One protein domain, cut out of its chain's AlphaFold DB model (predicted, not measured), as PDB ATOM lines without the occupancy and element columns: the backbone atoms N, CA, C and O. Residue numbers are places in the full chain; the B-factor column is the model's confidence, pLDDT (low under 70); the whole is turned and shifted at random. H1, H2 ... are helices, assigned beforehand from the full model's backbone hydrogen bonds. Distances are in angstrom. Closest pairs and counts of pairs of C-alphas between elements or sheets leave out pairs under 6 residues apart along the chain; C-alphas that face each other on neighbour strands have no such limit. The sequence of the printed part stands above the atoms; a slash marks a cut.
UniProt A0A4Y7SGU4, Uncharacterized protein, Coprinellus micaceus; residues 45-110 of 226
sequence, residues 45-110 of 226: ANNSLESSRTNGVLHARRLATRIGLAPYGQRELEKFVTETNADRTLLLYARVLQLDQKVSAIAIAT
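This is residues 45 to 110 of the 226 residues of an uncharacterized protein of Coprinellus micaceus (UniProt A0A4Y7SGU4). Picture a loose zigzag of three helices: H1 runs out, the short H2 folds back and packs on it as a helical hairpin, and H3 turns again at the far end of H2 and heads away in roughly the direction of H1. H2 sits between the two long helices, and residues 93 to 110, mostly the far part of H3, stick out as a free arm. The printed part has 66 residues, with three named helices in the order H1, H2, H3 and no named strand, and its class is all helix. The whole is loose, with a radius of gyration of the C-alphas of 15.3 A, and it spans 53 by 27 by 13 A, only just flat.

Start at Ala 45 with H1, residues 45 to 67, and go on over a tight link of 3 residues to H2, residues 71 to 82. These two touch, with 17 pairs of C-alphas within 8 A; look at Val 57 and Glu 78, whose C-alphas are the closest at 5.4 A. They form a helical hairpin and run opposite ways at a shallow tilt of 29 degrees. A tight link of 2 residues then takes you to H3, residues 85 to 109. H2 and H3 are close but not clearly touching, and their closest C-alphas, those of Phe 80 and Arg 88, are 6.4 A apart. They run opposite ways at a shallow tilt of 34.8 degrees, only just short of steep. H1 and H3 are apart. In H1, H2 and H3 every backbone O i to N i+4 pair is within hydrogen-bond range.

Find C-alpha 45 at (188.179, 162.345, 122.868); from there H1 runs 23 residues to C-alpha 67 at (217.605, 176.313, 118.933), 32.8 A from first to last C-alpha. Next find C-alpha 71, where H2 begins; its 12 residues measure 17.2 A from there to C-alpha 82. H3 is the longest helix, with 25 residues; it measures 36.1 A from C-alpha 85 to C-alpha 109 at (221.470, 192.224, 95.744).

The two C-alphas farthest apart are those of Ala 45 and Thr 110, at 54.3 A. Residues 93 to 110, of which 93 to 109 belong to H3, stand free; without them the body of 48 residues spans 34 by 23 by 13 A. The printed part has no cut, and neither link is long. In the B-factor column you will find a mean pLDDT of the printed part of 82.7, with residues 45 to 53 and 107 to 110 under 70, where the model's confidence is low.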
ATOM      1  N   ALA A  45     187.446 162.049 124.098       57.16
ATOM      2  CA  ALA A  45     188.179 162.345 122.868       57.16
ATOM      3  C   ALA A  45     188.631 163.814 122.818       57.16
ATOM      4  O   ALA A  45     189.785 164.091 122.481       57.16
ATOM      5  N   ASN A  46     187.771 164.746 123.242       58.06
ATOM      6  CA  ASN A  46     188.109 166.168 123.329       58.06
ATOM      7  C   ASN A  46     189.180 166.442 124.399       58.06
ATOM      8  O   ASN A  46     190.155 167.136 124.112       58.06
ATOM      9  N   ASN A  47     189.087 165.818 125.579       60.06
ATOM     10  CA  ASN A  47     190.120 165.928 126.619       60.06
ATOM     11  C   ASN A  47     191.477 165.351 126.173       60.06
ATOM     12  O   ASN A  47     192.529 165.908 126.502       60.06
ATOM     13  N   SER A  48     191.477 164.264 125.393       61.47
ATOM     14  CA  SER A  48     192.691 163.671 124.812       61.47
ATOM     15  C   SER A  48     193.322 164.576 123.746       61.47
ATOM     16  O   SER A  48     194.540 164.785 123.737       61.47
ATOM     17  N   LEU A  49     192.503 165.192 122.887       60.97
ATOM     18  CA  LEU A  49     192.965 166.117 121.851       60.97
ATOM     19  C   LEU A  49     193.540 167.410 122.451       60.97
ATOM     20  O   LEU A  49     194.584 167.890 122.000       60.97
ATOM     21  N   GLU A  50     192.906 167.954 123.493       61.50
ATOM     22  CA  GLU A  50     193.411 169.123 124.222       61.50
ATOM     23  C   GLU A  50     194.693 168.811 125.004       61.50
ATOM     24  O   GLU A  50     195.648 169.591 124.963       61.50
ATOM     25  N   SER A  51     194.781 167.633 125.625       63.12
ATOM     26  CA  SER A  51     196.009 167.155 126.276       63.12
ATOM     27  C   SER A  51     197.149 166.943 125.269       63.12
ATOM     28  O   SER A  51     198.307 167.261 125.537       63.12
ATOM     29  N   SER A  52     196.841 166.453 124.068       67.88
ATOM     30  CA  SER A  52     197.813 166.310 122.977       67.88
ATOM     31  C   SER A  52     198.299 167.672 122.460       67.88
ATOM     32  O   SER A  52     199.499 167.878 122.250       67.88
ATOM     33  N   ARG A  53     197.394 168.653 122.348       68.88
ATOM     34  CA  ARG A  53     197.714 170.035 121.957       68.88
ATOM     35  C   ARG A  53     198.597 170.746 122.981       68.88
ATOM     36  O   ARG A  53     199.584 171.368 122.590       68.88
ATOM     37  N   THR A  54     198.305 170.621 124.274       76.31
ATOM     38  CA  THR A  54     199.121 171.234 125.338       76.31
ATOM     39  C   THR A  54     200.521 170.617 125.413       76.31
ATOM     40  O   THR A  54     201.512 171.349 125.518       76.31
ATOM     41  N   ASN A  55     200.638 169.297 125.242       82.81
ATOM     42  CA  ASN A  55     201.927 168.603 125.148       82.81
ATOM     43  C   ASN A  55     202.732 169.022 123.907       82.81
ATOM     44  O   ASN A  55     203.947 169.229 123.994       82.81
ATOM     45  N   GLY A  56     202.060 169.206 122.767       82.38
ATOM     46  CA  GLY A  56     202.672 169.706 121.538       82.38
ATOM     47  C   GLY A  56     203.254 171.114 121.698       82.38
ATOM     48  O   GLY A  56     204.404 171.352 121.321       82.38
ATOM     49  N   VAL A  57     202.503 172.030 122.313       85.25
ATOM     50  CA  VAL A  57     202.954 173.407 122.586       85.25
ATOM     51  C   VAL A  57     204.143 173.417 123.555       85.25
ATOM     52  O   VAL A  57     205.136 174.109 123.318       85.25
ATOM     53  N   LEU A  58     204.110 172.594 124.609       87.19
ATOM     54  CA  LEU A  58     205.231 172.471 125.547       87.19
ATOM     55  C   LEU A  58     206.502 171.956 124.850       87.19
ATOM     56  O   LEU A  58     207.604 172.455 125.101       87.19
ATOM     57  N   HIS A  59     206.357 170.975 123.957       87.31
ATOM     58  CA  HIS A  59     207.468 170.446 123.171       87.31
ATOM     59  C   HIS A  59     208.036 171.497 122.206       87.31
ATOM     60  O   HIS A  59     209.256 171.680 122.153       87.31
ATOM     61  N   ALA A  60     207.171 172.242 121.510       87.06
ATOM     62  CA  ALA A  60     207.562 173.348 120.636       87.06
ATOM     63  C   ALA A  60     208.396 174.394 121.385       87.06
ATOM     64  O   ALA A  60     209.479 174.770 120.934       87.06
ATOM     65  N   ARG A  61     207.950 174.798 122.578       87.00
ATOM     66  CA  ARG A  61     208.647 175.792 123.401       87.00
ATOM     67  C   ARG A  61     210.031 175.321 123.854       87.00
ATOM     68  O   ARG A  61     211.003 176.080 123.789       87.00
ATOM     69  N   ARG A  62     210.151 174.052 124.264       89.19
ATOM     70  CA  ARG A  62     211.445 173.432 124.619       89.19
ATOM     71  C   ARG A  62     212.397 173.399 123.425       89.19
ATOM     72  O   ARG A  62     213.577 173.711 123.576       89.19
ATOM     73  N   LEU A  63     211.887 173.051 122.246       88.81
ATOM     74  CA  LEU A  63     212.663 173.004 121.009       88.81
ATOM     75  C   LEU A  63     213.123 174.409 120.595       88.81
ATOM     76  O   LEU A  63     214.307 174.611 120.330       88.81
ATOM     77  N   ALA A  64     212.232 175.399 120.627       88.31
ATOM     78  CA  ALA A  64     212.567 176.773 120.276       88.31
ATOM     79  C   ALA A  64     213.629 177.374 121.213       88.31
ATOM     80  O   ALA A  64     214.542 178.055 120.748       88.31
ATOM     81  N   THR A  65     213.563 177.055 122.511       89.44
ATOM     82  CA  THR A  65     214.589 177.449 123.494       89.44
ATOM     83  C   THR A  65     215.933 176.781 123.194       89.44
ATOM     84  O   THR A  65     216.970 177.431 123.264       89.44
ATOM     85  N   ARG A  66     215.925 175.501 122.795       91.62
ATOM     86  CA  ARG A  66     217.140 174.753 122.431       91.62
ATOM     87  C   ARG A  66     217.835 175.315 121.188       91.62
ATOM     88  O   ARG A  66     219.058 175.335 121.149       91.62
ATOM     89  N   ILE A  67     217.070 175.744 120.185       88.75
ATOM     90  CA  ILE A  67     217.605 176.313 118.933       88.75
ATOM     91  C   ILE A  67     217.903 177.821 119.078       88.75
ATOM     92  O   ILE A  67     218.556 178.410 118.224       88.75
ATOM     93  N   GLY A  68     217.475 178.457 120.172       86.62
ATOM     94  CA  GLY A  68     217.706 179.884 120.407       86.62
ATOM     95  C   GLY A  68     216.836 180.789 119.530       86.62
ATOM     96  O   GLY A  68     217.277 181.861 119.120       86.62
ATOM     97  N   LEU A  69     215.603 180.372 119.213       87.81
ATOM     98  CA  LEU A  69     214.678 181.191 118.425       87.81
ATOM     99  C   LEU A  69     214.277 182.461 119.189       87.81
ATOM    100  O   LEU A  69     213.920 182.408 120.369       87.81
ATOM    101  N   ALA A  70     214.252 183.589 118.474       88.44
ATOM    102  CA  ALA A  70     213.720 184.862 118.957       88.44
ATOM    103  C   ALA A  70     212.253 184.723 119.424       88.44
ATOM    104  O   ALA A  70     211.518 183.890 118.885       88.44
ATOM    105  N   PRO A  71     211.771 185.564 120.362       86.56
ATOM    106  CA  PRO A  71     210.430 185.438 120.948       86.56
ATOM    107  C   PRO A  71     209.294 185.484 119.915       86.56
ATOM    108  O   PRO A  71     208.253 184.864 120.111       86.56
ATOM    109  N   TYR A  72     209.501 186.165 118.784       89.06
ATOM    110  CA  TYR A  72     208.566 186.142 117.658       89.06
ATOM    111  C   TYR A  72     208.480 184.750 116.996       89.06
ATOM    112  O   TYR A  72     207.386 184.232 116.788       89.06
ATOM    113  N   GLY A  73     209.623 184.101 116.748       85.06
ATOM    114  CA  GLY A  73     209.680 182.755 116.164       85.06
ATOM    115  C   GLY A  73     209.141 181.666 117.096       85.06
ATOM    116  O   GLY A  73     208.615 180.663 116.626       85.06
ATOM    117  N   GLN A  74     209.209 181.879 118.413       88.56
ATOM    118  CA  GLN A  74     208.593 180.982 119.398       88.56
ATOM    119  C   GLN A  74     207.066 180.964 119.258       88.56
ATOM    120  O   GLN A  74     206.476 179.892 119.159       88.56
ATOM    121  N   ARG A  75     206.433 182.142 119.161       87.38
ATOM    122  CA  ARG A  75     204.973 182.260 118.989       87.38
ATOM    123  C   ARG A  75     204.493 181.662 117.667       87.38
ATOM    124  O   ARG A  75     203.447 181.022 117.630       87.38
ATOM    125  N   GLU A  76     205.251 181.849 116.586       85.94
ATOM    126  CA  GLU A  76     204.918 181.232 115.295       85.94
ATOM    127  C   GLU A  76     204.997 179.699 115.353       85.94
ATOM    128  O   GLU A  76     204.139 179.027 114.784       85.94
ATOM    129  N   LEU A  77     205.974 179.138 116.076       87.06
ATOM    130  CA  LEU A  77     206.102 177.689 116.242       87.06
ATOM    131  C   LEU A  77     204.975 177.101 117.105       87.06
ATOM    132  O   LEU A  77     204.455 176.034 116.790       87.06
ATOM    133  N   GLU A  78     204.572 177.798 118.168       87.75
ATOM    134  CA  GLU A  78     203.423 177.404 118.991       87.75
ATOM    135  C   GLU A  78     202.133 177.399 118.160       87.75
ATOM    136  O   GLU A  78     201.394 176.414 118.183       87.75
ATOM    137  N   LYS A  79     201.918 178.437 117.340       88.06
ATOM    138  CA  LYS A  79     200.785 178.501 116.407       88.06
ATOM    139  C   LYS A  79     200.811 177.337 115.411       88.06
ATOM    140  O   LYS A  79     199.808 176.644 115.262       88.06
ATOM    141  N   PHE A  80     201.968 177.048 114.815       87.69
ATOM    142  CA  PHE A  80     202.135 175.943 113.864       87.69
ATOM    143  C   PHE A  80     201.747 174.575 114.456       87.69
ATOM    144  O   PHE A  80     201.144 173.745 113.777       87.69
ATOM    145  N   VAL A  81     202.036 174.334 115.738       87.81
ATOM    146  CA  VAL A  81     201.681 173.071 116.409       87.81
ATOM    147  C   VAL A  81     200.195 172.990 116.780       87.81
ATOM    148  O   VAL A  81     199.663 171.894 116.935       87.81
ATOM    149  N   THR A  82     199.479 174.110 116.867       86.81
ATOM    150  CA  THR A  82     198.027 174.090 117.126       86.81
ATOM    151  C   THR A  82     197.174 173.814 115.883       86.81
ATOM    152  O   THR A  82     196.040 173.339 116.018       86.81
ATOM    153  N   GLU A  83     197.725 174.052 114.691       85.75
ATOM    154  CA  GLU A  83     197.032 173.911 113.407       85.75
ATOM    155  C   GLU A  83     196.900 172.452 112.937       85.75
ATOM    156  O   GLU A  83     197.618 171.557 113.403       85.75
ATOM    157  N   THR A  84     195.958 172.216 112.018       87.62
ATOM    158  CA  THR A  84     195.644 170.905 111.428       87.62
ATOM    159  C   THR A  84     196.801 170.399 110.567       87.62
ATOM    160  O   THR A  84     197.593 171.177 110.048       87.62
ATOM    161  N   ASN A  85     196.910 169.083 110.365       83.88
ATOM    162  CA  ASN A  85     198.009 168.500 109.584       83.88
ATOM    163  C   ASN A  85     198.065 169.040 108.135       83.88
ATOM    164  O   ASN A  85     199.137 169.394 107.654       83.88
ATOM    165  N   ALA A  86     196.907 169.200 107.484       85.31
ATOM    166  CA  ALA A  86     196.814 169.809 106.154       85.31
ATOM    167  C   ALA A  86     197.246 171.290 106.142       85.31
ATOM    168  O   ALA A  86     197.948 171.731 105.235       85.31
ATOM    169  N   ASP A  87     196.896 172.050 107.180       85.94
ATOM    170  CA  ASP A  87     197.281 173.461 107.297       85.94
ATOM    171  C   ASP A  87     198.793 173.602 107.523       85.94
ATOM    172  O   ASP A  87     199.449 174.460 106.931       85.94
ATOM    173  N   ARG A  88     199.391 172.690 108.302       88.88
ATOM    174  CA  ARG A  88     200.844 172.648 108.533       88.88
ATOM    175  C   ARG A  88     201.632 172.402 107.254       88.88
ATOM    176  O   ARG A  88     202.664 173.046 107.053       88.88
ATOM    177  N   THR A  89     201.195 171.478 106.398       88.88
ATOM    178  CA  THR A  89     201.892 171.205 105.130       88.88
ATOM    179  C   THR A  89     201.785 172.392 104.177       88.88
ATOM    180  O   THR A  89     202.794 172.781 103.582       88.88
ATOM    181  N   LEU A  90     200.613 173.033 104.104       90.25
ATOM    182  CA  LEU A  90     200.404 174.252 103.323       90.25
ATOM    183  C   LEU A  90     201.278 175.412 103.826       90.25
ATOM    184  O   LEU A  90     201.956 176.069 103.032       90.25
ATOM    185  N   LEU A  91     201.327 175.632 105.144       90.25
ATOM    186  CA  LEU A  91     202.186 176.646 105.757       90.25
ATOM    187  C   LEU A  91     203.668 176.380 105.496       90.25
ATOM    188  O   LEU A  91     204.406 177.315 105.183       90.25
ATOM    189  N   LEU A  92     204.116 175.128 105.611       92.12
ATOM    190  CA  LEU A  92     205.506 174.766 105.343       92.12
ATOM    191  C   LEU A  92     205.862 175.081 103.889       92.12
ATOM    192  O   LEU A  92     206.870 175.743 103.641       92.12
ATOM    193  N   TYR A  93     205.006 174.692 102.941       93.75
ATOM    194  CA  TYR A  93     205.212 174.995 101.527       93.75
ATOM    195  C   TYR A  93     205.249 176.508 101.260       93.75
ATOM    196  O   TYR A  93     206.176 177.000 100.613       93.75
ATOM    197  N   ALA A  94     204.325 177.276 101.842       92.75
ATOM    198  CA  ALA A  94     204.311 178.733 101.726       92.75
ATOM    199  C   ALA A  94     205.587 179.385 102.295       92.75
ATOM    200  O   ALA A  94     206.133 180.316 101.697       92.75
ATOM    201  N   ARG A  95     206.108 178.889 103.426       92.44
ATOM    202  CA  ARG A  95     207.375 179.374 104.003       92.44
ATOM    203  C   ARG A  95     208.577 179.021 103.133       92.44
ATOM    204  O   ARG A  95     209.465 179.859 102.995       92.44
ATOM    205  N   VAL A  96     208.595 177.840 102.516       94.94
ATOM    206  CA  VAL A  96     209.639 177.459 101.550       94.94
ATOM    207  C   VAL A  96     209.618 178.389 100.334       94.94
ATOM    208  O   VAL A  96     210.669 178.901  99.960       94.94
ATOM    209  N   LEU A  97     208.442 178.707  99.782       94.19
ATOM    210  CA  LEU A  97     208.319 179.682  98.687       94.19
ATOM    211  C   LEU A  97     208.780 181.087  99.100       94.19
ATOM    212  O   LEU A  97     209.485 181.761  98.351       94.19
ATOM    213  N   GLN A  98     208.430 181.532 100.309       93.81
ATOM    214  CA  GLN A  98     208.899 182.814 100.838       93.81
ATOM    215  C   GLN A  98     210.428 182.845 100.994       93.81
ATOM    216  O   GLN A  98     211.057 183.878 100.745       93.81
ATOM    217  N   LEU A  99     211.036 181.735 101.425       92.50
ATOM    218  CA  LEU A  99     212.488 181.607 101.500       92.50
ATOM    219  C   LEU A  99     213.118 181.668 100.109       92.50
ATOM    220  O   LEU A  99     214.076 182.413  99.941       92.50
ATOM    221  N   ASP A 100     212.554 180.975  99.121       92.00
ATOM    222  CA  ASP A 100     213.043 181.003  97.738       92.00
ATOM    223  C   ASP A 100     213.020 182.424  97.147       92.00
ATOM    224  O   ASP A 100     214.006 182.893  96.573       92.00
ATOM    225  N   GLN A 101     211.950 183.183  97.409       91.56
ATOM    226  CA  GLN A 101     211.859 184.599  97.030       91.56
ATOM    227  C   GLN A 101     212.926 185.462  97.716       91.56
ATOM    228  O   GLN A 101     213.580 186.280  97.064       91.56
ATOM    229  N   LYS A 102     213.130 185.293  99.029       89.50
ATOM    230  CA  LYS A 102     214.146 186.048  99.780       89.50
ATOM    231  C   LYS A 102     215.565 185.693  99.334       89.50
ATOM    232  O   LYS A 102     216.393 186.589  99.194       89.50
ATOM    233  N   VAL A 103     215.843 184.415  99.084       88.50
ATOM    234  CA  VAL A 103     217.137 183.940  98.576       88.50
ATOM    235  C   VAL A 103     217.390 184.486  97.172       88.50
ATOM    236  O   VAL A 103     218.467 185.024  96.918       88.50
ATOM    237  N   SER A 104     216.384 184.448  96.297       83.00
ATOM    238  CA  SER A 104     216.454 185.041  94.958       83.00
ATOM    239  C   SER A 104     216.733 186.547  95.009       83.00
ATOM    240  O   SER A 104     217.565 187.049  94.254       83.00
ATOM    241  N   ALA A 105     216.112 187.273  95.943       79.81
ATOM    242  CA  ALA A 105     216.377 188.697  96.145       79.81
ATOM    243  C   ALA A 105     217.815 188.966  96.629       79.81
ATOM    244  O   ALA A 105     218.472 189.878  96.126       79.81
ATOM    245  N   ILE A 106     218.333 188.157  97.561       75.69
ATOM    246  CA  ILE A 106     219.720 188.271  98.046       75.69
ATOM    247  C   ILE A 106     220.719 187.988  96.918       75.69
ATOM    248  O   ILE A 106     221.699 188.720  96.783       75.69
ATOM    249  N   ALA A 107     220.459 186.983  96.076       66.31
ATOM    250  CA  ALA A 107     221.323 186.650  94.942       66.31
ATOM    251  C   ALA A 107     221.469 187.822  93.950       66.31
ATOM    252  O   ALA A 107     222.549 188.042  93.397       66.31
ATOM    253  N   ILE A 108     220.410 188.617  93.766       60.59
ATOM    254  CA  ILE A 108     220.430 189.813  92.910       60.59
ATOM    255  C   ILE A 108     221.113 190.997  93.619       60.59
ATOM    256  O   ILE A 108     221.775 191.808  92.970       60.59
ATOM    257  N   ALA A 109     220.997 191.092  94.947       57.88
ATOM    258  CA  ALA A 109     221.470 192.224  95.744       57.88
ATOM    259  C   ALA A 109     222.976 192.217  96.073       57.88
ATOM    260  O   ALA A 109     223.455 193.150  96.722       57.88
ATOM    261  N   THR A 110     223.750 191.219  95.630       60.16
ATOM    262  CA  THR A 110     225.220 191.256  95.722       60.16
ATOM    263  C   THR A 110     225.764 192.401  94.858       60.16
ATOM    264  O   THR A 110     226.021 192.250  93.663       60.16
TER     265      THR A 110